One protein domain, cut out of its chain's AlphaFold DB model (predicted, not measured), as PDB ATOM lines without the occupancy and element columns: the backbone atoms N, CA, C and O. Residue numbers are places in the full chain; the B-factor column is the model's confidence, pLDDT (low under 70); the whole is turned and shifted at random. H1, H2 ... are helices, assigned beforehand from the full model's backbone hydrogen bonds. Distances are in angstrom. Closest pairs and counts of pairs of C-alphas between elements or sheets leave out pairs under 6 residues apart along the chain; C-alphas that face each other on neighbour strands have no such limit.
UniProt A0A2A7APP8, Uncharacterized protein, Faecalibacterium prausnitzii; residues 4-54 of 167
ATOM      1  N   LEU A   4      -5.145 -19.844 -40.982       94.88
ATOM      2  CA  LEU A   4      -4.888 -20.609 -39.765       94.88
ATOM      3  C   LEU A   4      -4.512 -22.079 -40.038       94.88
ATOM      4  O   LEU A   4      -3.506 -22.506 -39.479       94.88
ATOM      5  N   PRO A   5      -5.194 -22.826 -40.938       95.69
ATOM      6  CA  PRO A   5      -4.807 -24.205 -41.241       95.69
ATOM      7  C   PRO A   5      -3.381 -24.334 -41.797       95.69
ATOM      8  O   PRO A   5      -2.667 -25.254 -41.417       95.69
ATOM      9  N   ASN A   6      -2.943 -23.388 -42.634       95.06
ATOM     10  CA  ASN A   6      -1.590 -23.395 -43.203       95.06
ATOM     11  C   ASN A   6      -0.539 -23.143 -42.107       95.06
ATOM     12  O   ASN A   6       0.523 -23.755 -42.113       95.06
ATOM     13  N   ILE A   7      -0.840 -22.266 -41.139       96.38
ATOM     14  CA  ILE A   7       0.041 -22.024 -39.984       96.38
ATOM     15  C   ILE A   7       0.092 -23.265 -39.079       96.38
ATOM     16  O   ILE A   7       1.154 -23.604 -38.561       96.38
ATOM     17  N   GLU A   8      -1.034 -23.952 -38.878       96.00
ATOM     18  CA  GLU A   8      -1.096 -25.178 -38.074       96.00
ATOM     19  C   GLU A   8      -0.302 -26.333 -38.691       96.00
ATOM     20  O   GLU A   8       0.458 -26.987 -37.973       96.00
ATOM     21  N   GLU A   9      -0.424 -26.535 -40.004       96.06
ATOM     22  CA  GLU A   9       0.382 -27.497 -40.765       96.06
ATOM     23  C   GLU A   9       1.875 -27.156 -40.664       96.06
ATOM     24  O   GLU A   9       2.678 -27.983 -40.230       96.06
ATOM     25  N   ALA A  10       2.236 -25.893 -40.910       96.75
ATOM     26  CA  ALA A  10       3.613 -25.428 -40.780       96.75
ATOM     27  C   ALA A  10       4.176 -25.623 -39.361       96.75
ATOM     28  O   ALA A  10       5.348 -25.955 -39.196       96.75
ATOM     29  N   MET A  11       3.360 -25.460 -38.314       97.25
ATOM     30  CA  MET A  11       3.774 -25.759 -36.939       97.25
ATOM     31  C   MET A  11       4.045 -27.249 -36.713       97.25
ATOM     32  O   MET A  11       4.931 -27.583 -35.924       97.25
ATOM     33  N   GLU A  12       3.282 -28.150 -37.332       97.31
ATOM     34  CA  GLU A  12       3.542 -29.590 -37.244       97.31
ATOM     35  C   GLU A  12       4.889 -29.940 -37.882       97.31
ATOM     36  O   GLU A  12       5.716 -30.600 -37.243       97.31
ATOM     37  N   ASP A  13       5.163 -29.419 -39.075       96.75
ATOM     38  CA  ASP A  13       6.450 -29.616 -39.740       96.75
ATOM     39  C   ASP A  13       7.600 -28.968 -38.968       96.75
ATOM     40  O   ASP A  13       8.629 -29.611 -38.732       96.75
ATOM     41  N   ALA A  14       7.410 -27.746 -38.466       97.62
ATOM     42  CA  ALA A  14       8.424 -27.027 -37.705       97.62
ATOM     43  C   ALA A  14       8.820 -27.765 -36.417       97.62
ATOM     44  O   ALA A  14      10.004 -27.837 -36.081       97.62
ATOM     45  N   ARG A  15       7.857 -28.379 -35.713       97.69
ATOM     46  CA  ARG A  15       8.129 -29.209 -34.521       97.69
ATOM     47  C   ARG A  15       8.948 -30.454 -34.844       97.69
ATOM     48  O   ARG A  15       9.671 -30.947 -33.982       97.69
ATOM     49  N   ASN A  16       8.822 -30.965 -36.065       96.69
ATOM     50  CA  ASN A  16       9.587 -32.106 -36.551       96.69
ATOM     51  C   ASN A  16      10.925 -31.701 -37.196       96.69
ATOM     52  O   ASN A  16      11.666 -32.585 -37.625       96.69
ATOM     53  N   GLY A  17      11.235 -30.400 -37.260       96.88
ATOM     54  CA  GLY A  17      12.431 -29.878 -37.920       96.88
ATOM     55  C   GLY A  17      12.371 -29.969 -39.446       96.88
ATOM     56  O   GLY A  17      13.411 -30.126 -40.077       96.88
ATOM     57  N   LYS A  18      11.173 -29.944 -40.039       96.75
ATOM     58  CA  LYS A  18      10.950 -30.198 -41.469       96.75
ATOM     59  C   LYS A  18      10.475 -28.990 -42.268       96.75
ATOM     60  O   LYS A  18      10.342 -29.107 -43.476       96.75
ATOM     61  N   LEU A  19      10.223 -27.850 -41.629       96.50
ATOM     62  CA  LEU A  19       9.707 -26.675 -42.324       96.50
ATOM     63  C   LEU A  19      10.857 -25.907 -42.984       96.50
ATOM     64  O   LEU A  19      11.492 -25.066 -42.343       96.50
ATOM     65  N   SER A  20      11.135 -26.198 -44.255       94.62
ATOM     66  CA  SER A  20      12.260 -25.594 -44.976       94.62
ATOM     67  C   SER A  20      12.140 -24.066 -45.119       94.62
ATOM     68  O   SER A  20      11.028 -23.524 -45.101       94.62
ATOM     69  N   PRO A  21      13.258 -23.334 -45.314       92.50
ATOM     70  CA  PRO A  21      13.221 -21.901 -45.589       92.50
ATOM     71  C   PRO A  21      12.296 -21.537 -46.753       92.50
ATOM     72  O   PRO A  21      11.631 -20.503 -46.703       92.50
ATOM     73  N   TYR A  22      12.204 -22.372 -47.792       87.69
ATOM     74  CA  TYR A  22      11.294 -22.123 -48.909       87.69
ATOM     75  C   TYR A  22       9.829 -22.014 -48.445       87.69
ATOM     76  O   TYR A  22       9.179 -21.004 -48.729       87.69
ATOM     77  N   TRP A  23       9.331 -22.987 -47.674       90.50
ATOM     78  CA  TRP A  23       7.947 -22.970 -47.179       90.50
ATOM     79  C   TRP A  23       7.698 -21.936 -46.091       90.50
ATOM     80  O   TRP A  23       6.631 -21.323 -46.084       90.50
ATOM     81  N   GLN A  24       8.682 -21.674 -45.223       93.25
ATOM     82  CA  GLN A  24       8.599 -20.554 -44.279       93.25
ATOM     83  C   GLN A  24       8.300 -19.250 -45.033       93.25
ATOM     84  O   GLN A  24       7.383 -18.509 -44.683       93.25
ATOM     85  N   ASN A  25       9.033 -18.991 -46.119       89.38
ATOM     86  CA  ASN A  25       8.863 -17.779 -46.913       89.38
ATOM     87  C   ASN A  25       7.544 -17.730 -47.684       89.38
ATOM     88  O   ASN A  25       6.956 -16.650 -47.788       89.38
ATOM     89  N   ASP A  26       7.075 -18.853 -48.229       89.06
ATOM     90  CA  ASP A  26       5.769 -18.906 -48.893       89.06
ATOM     91  C   ASP A  26       4.636 -18.578 -47.907       89.06
ATOM     92  O   ASP A  26       3.825 -17.681 -48.170       89.06
ATOM     93  N   LEU A  27       4.675 -19.177 -46.709       93.50
ATOM     94  CA  LEU A  27       3.729 -18.892 -45.631       93.50
ATOM     95  C   LEU A  27       3.772 -17.414 -45.218       93.50
ATOM     96  O   LEU A  27       2.732 -16.755 -45.178       93.50
ATOM     97  N   TYR A  28       4.959 -16.850 -44.970       92.25
ATOM     98  CA  TYR A  28       5.083 -15.437 -44.597       92.25
ATOM     99  C   TYR A  28       4.561 -14.495 -45.690       92.25
ATOM    100  O   TYR A  28       3.913 -13.487 -45.389       92.25
ATOM    101  N   ARG A  29       4.786 -14.817 -46.972       89.56
ATOM    102  CA  ARG A  29       4.225 -14.053 -48.099       89.56
ATOM    103  C   ARG A  29       2.705 -14.109 -48.107       89.56
ATOM    104  O   ARG A  29       2.071 -13.085 -48.366       89.56
ATOM    105  N   GLU A  30       2.116 -15.266 -47.839       91.44
ATOM    106  CA  GLU A  30       0.666 -15.412 -47.746       91.44
ATOM    107  C   GLU A  30       0.100 -14.636 -46.545       91.44
ATOM    108  O   GLU A  30      -0.836 -13.850 -46.718       91.44
ATOM    109  N   CYS A  31       0.738 -14.726 -45.369       92.12
ATOM    110  CA  CYS A  31       0.388 -13.934 -44.188       92.12
ATOM    111  C   CYS A  31       0.401 -12.427 -44.483       92.12
ATOM    112  O   CYS A  31      -0.523 -11.715 -44.097       92.12
ATOM    113  N   HIS A  32       1.409 -11.930 -45.209       90.12
ATOM    114  CA  HIS A  32       1.533 -10.509 -45.544       90.12
ATOM    115  C   HIS A  32       0.505  -9.998 -46.562       90.12
ATOM    116  O   HIS A  32       0.272  -8.789 -46.643       90.12
ATOM    117  N   ARG A  33      -0.122 -10.881 -47.347       89.81
ATOM    118  CA  ARG A  33      -1.139 -10.498 -48.345       89.81
ATOM    119  C   ARG A  33      -2.500 -10.193 -47.727       89.81
ATOM    120  O   ARG A  33      -3.368  -9.659 -48.421       89.81
ATOM    121  N   GLN A  34      -2.701 -10.508 -46.450       90.50
ATOM    122  CA  GLN A  34      -3.975 -10.321 -45.771       90.50
ATOM    123  C   GLN A  34      -3.813  -9.792 -44.346       90.50
ATOM    124  O   GLN A  34      -2.734  -9.785 -43.765       90.50
ATOM    125  N   LYS A  35      -4.917  -9.312 -43.774       94.19
ATOM    126  CA  LYS A  35      -4.955  -8.945 -42.361       94.19
ATOM    127  C   LYS A  35      -5.272 -10.193 -41.545       94.19
ATOM    128  O   LYS A  35      -6.345 -10.764 -41.725       94.19
ATOM    129  N   LEU A  36      -4.362 -10.565 -40.653       95.00
ATOM    130  CA  LEU A  36      -4.546 -11.679 -39.729       95.00
ATOM    131  C   LEU A  36      -5.539 -11.318 -38.617       95.00
ATOM    132  O   LEU A  36      -5.627 -10.164 -38.182       95.00
ATOM    133  N   SER A  37      -6.294 -12.317 -38.178       95.88
ATOM    134  CA  SER A  37      -7.042 -12.302 -36.921       95.88
ATOM    135  C   SER A  37      -6.109 -12.471 -35.716       95.88
ATOM    136  O   SER A  37      -4.964 -12.894 -35.865       95.88
ATOM    137  N   ASP A  38      -6.606 -12.177 -34.512       96.62
ATOM    138  CA  ASP A  38      -5.838 -12.357 -33.270       96.62
ATOM    139  C   ASP A  38      -5.390 -13.820 -33.082       96.62
ATOM    140  O   ASP A  38      -4.285 -14.081 -32.613       96.62
ATOM    141  N   GLU A  39      -6.230 -14.775 -33.493       96.44
ATOM    142  CA  GLU A  39      -5.931 -16.210 -33.445       96.44
ATOM    143  C   GLU A  39      -4.806 -16.591 -34.416       96.44
ATOM    144  O   GLU A  39      -3.836 -17.233 -34.018       96.44
ATOM    145  N   GLU A  40      -4.875 -16.127 -35.666       96.38
ATOM    146  CA  GLU A  40      -3.816 -16.350 -36.662       96.38
ATOM    147  C   GLU A  40      -2.498 -15.687 -36.240       96.38
ATOM    148  O   GLU A  40      -1.426 -16.259 -36.427       96.38
ATOM    149  N   GLN A  41      -2.556 -14.506 -35.620       96.06
ATOM    150  CA  GLN A  41      -1.368 -13.820 -35.117       96.06
ATOM    151  C   GLN A  41      -0.731 -14.556 -33.928       96.06
ATOM    152  O   GLN A  41       0.499 -14.638 -33.835       96.06
ATOM    153  N   GLN A  42      -1.549 -15.133 -33.045       97.12
ATOM    154  CA  GLN A  42      -1.075 -15.978 -31.952       97.12
ATOM    155  C   GLN A  42      -0.434 -17.271 -32.478       97.12
ATOM    156  O   GLN A  42       0.625 -17.660 -31.987       97.12
ATOM    157  N   ALA A  43      -1.043 -17.913 -33.479       96.94
ATOM    158  CA  ALA A  43      -0.498 -19.114 -34.111       96.94
ATOM    159  C   ALA A  43       0.843 -18.831 -34.806       96.94
ATOM    160  O   ALA A  43       1.799 -19.585 -34.633       96.94
ATOM    161  N   LEU A  44       0.951 -17.705 -35.521       96.50
ATOM    162  CA  LEU A  44       2.196 -17.295 -36.171       96.50
ATOM    163  C   LEU A  44       3.316 -17.025 -35.154       96.50
ATOM    164  O   LEU A  44       4.446 -17.458 -35.358       96.50
ATOM    165  N   SER A  45       2.994 -16.381 -34.028       96.75
ATOM    166  CA  SER A  45       3.967 -16.130 -32.950       96.75
ATOM    167  C   SER A  45       4.486 -17.433 -32.323       96.75
ATOM    168  O   SER A  45       5.652 -17.536 -31.947       96.75
ATOM    169  N   GLU A  46       3.623 -18.445 -32.203       97.75
ATOM    170  CA  GLU A  46       4.017 -19.769 -31.716       97.75
ATOM    171  C   GLU A  46       4.887 -20.515 -32.737       97.75
ATOM    172  O   GLU A  46       5.871 -21.150 -32.351       97.75
ATOM    173  N   LEU A  47       4.582 -20.402 -34.034       97.88
ATOM    174  CA  LEU A  47       5.436 -20.930 -35.097       97.88
ATOM    175  C   LEU A  47       6.841 -20.311 -35.046       97.88
ATOM    176  O   LEU A  47       7.828 -21.042 -35.044       97.88
ATOM    177  N   GLU A  48       6.945 -18.985 -34.937       96.62
ATOM    178  CA  GLU A  48       8.229 -18.277 -34.816       96.62
ATOM    179  C   GLU A  48       9.035 -18.756 -33.600       96.62
ATOM    180  O   GLU A  48      10.250 -18.952 -33.686       96.62
ATOM    181  N   ARG A  49       8.358 -19.018 -32.474       97.81
ATOM    182  CA  ARG A  49       8.986 -19.606 -31.287       97.81
ATOM    183  C   ARG A  49       9.568 -20.988 -31.592       97.81
ATOM    184  O   ARG A  49      10.732 -21.228 -31.279       97.81
ATOM    185  N   ILE A  50       8.797 -21.873 -32.229       97.88
ATOM    186  CA  ILE A  50       9.258 -23.219 -32.613       97.88
ATOM    187  C   ILE A  50      10.474 -23.130 -33.544       97.88
ATOM    188  O   ILE A  50      11.466 -23.819 -33.306       97.88
ATOM    189  N   LEU A  51      10.424 -22.257 -34.554       97.31
ATOM    190  CA  LEU A  51      11.518 -22.040 -35.506       97.31
ATOM    191  C   LEU A  51      12.799 -21.534 -34.831       97.31
ATOM    192  O   LEU A  51      13.895 -21.905 -35.241       97.31
ATOM    193  N   SER A  52      12.679 -20.735 -33.767       96.50
ATOM    194  CA  SER A  52      13.839 -20.270 -32.992       96.50
ATOM    195  C   SER A  52      14.496 -21.362 -32.137       96.50
ATOM    196  O   SER A  52      15.670 -21.251 -31.782       96.50
ATOM    197  N   GLU A  53      13.748 -22.413 -31.793       97.12
ATOM    198  CA  GLU A  53      14.182 -23.479 -30.881       97.12
ATOM    199  C   GLU A  53      14.594 -24.761 -31.616       97.12
ATOM    200  O   GLU A  53      15.418 -25.527 -31.111       97.12
ATOM    201  N   THR A  54      14.022 -25.005 -32.796       97.00
ATOM    202  CA  THR A  54      14.161 -26.259 -33.541       97.00
ATOM    203  C   THR A  54      14.848 -25.996 -34.879       97.00
ATOM    204  O   THR A  54      14.267 -25.312 -35.723       97.00
TER     205      THR A  54
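Overview. This is residues 4 to 54 of the 167 residues of an uncharacterized protein of Faecalibacterium prausnitzii (UniProt A0A2A7APP8). Three helices run roughly along one axis, their centres at the corners of a triangle: H1 and H3 are packed side by side and run the same way, while H2 runs back the opposite way, more loosely set against that pair. Tight links at the two ends, residues 16 to 20 and 33 to 37, take the backbone from one helix to the next. The printed part has 51 residues with three named helices in the order H1, H2, H3 and no named strand; the class is all helix. It is compact, with a radius of gyration of the C-alphas of 10.1 A, and rounded, spanning 27 by 19 by 17 A.

Arrangement. Begin with H1, residues 4 to 15, and go on to H2, residues 21 to 32: the two form a helical hairpin, opposite ways at a shallow tilt of 26 degrees. They only just touch, with 3 pairs of C-alphas within 8 A, through residues 6 to 10 of H1 and 24 to 27 of H2 alone; the closest C-alphas, of Asn 6 and Leu 27, are 7.4 A apart. H3, residues 38 to 53, touches H1 with 17 such pairs, the same way at a shallow tilt of 15 degrees; the closest C-alphas are those of Leu 4 and Glu 40, 5.4 A apart. H2 and H3 are near each other, with 8 pairs of C-alphas within 10 A but no pair within 8 A. In H1, H2 and H3 every O i to N i+4 pair is within hydrogen-bond range.

Along the chain. Find C-alpha 4 at (-4.888, -20.609, -39.765); from there H1 runs 16.5 A to C-alpha 15. H2 starts at C-alpha 21, (13.221, -21.901, -45.589), and covers 16.3 A. H3, the longest, runs 23.0 A from C-alpha 38 to C-alpha 53 at (14.182, -23.479, -30.881).

Size, cuts and confidence. The two C-alphas farthest apart, of Asn 16 and Lys 35, are 28.0 A apart. The printed part has no cut. Its mean pLDDT is 95.0, and no printed residue is under 70.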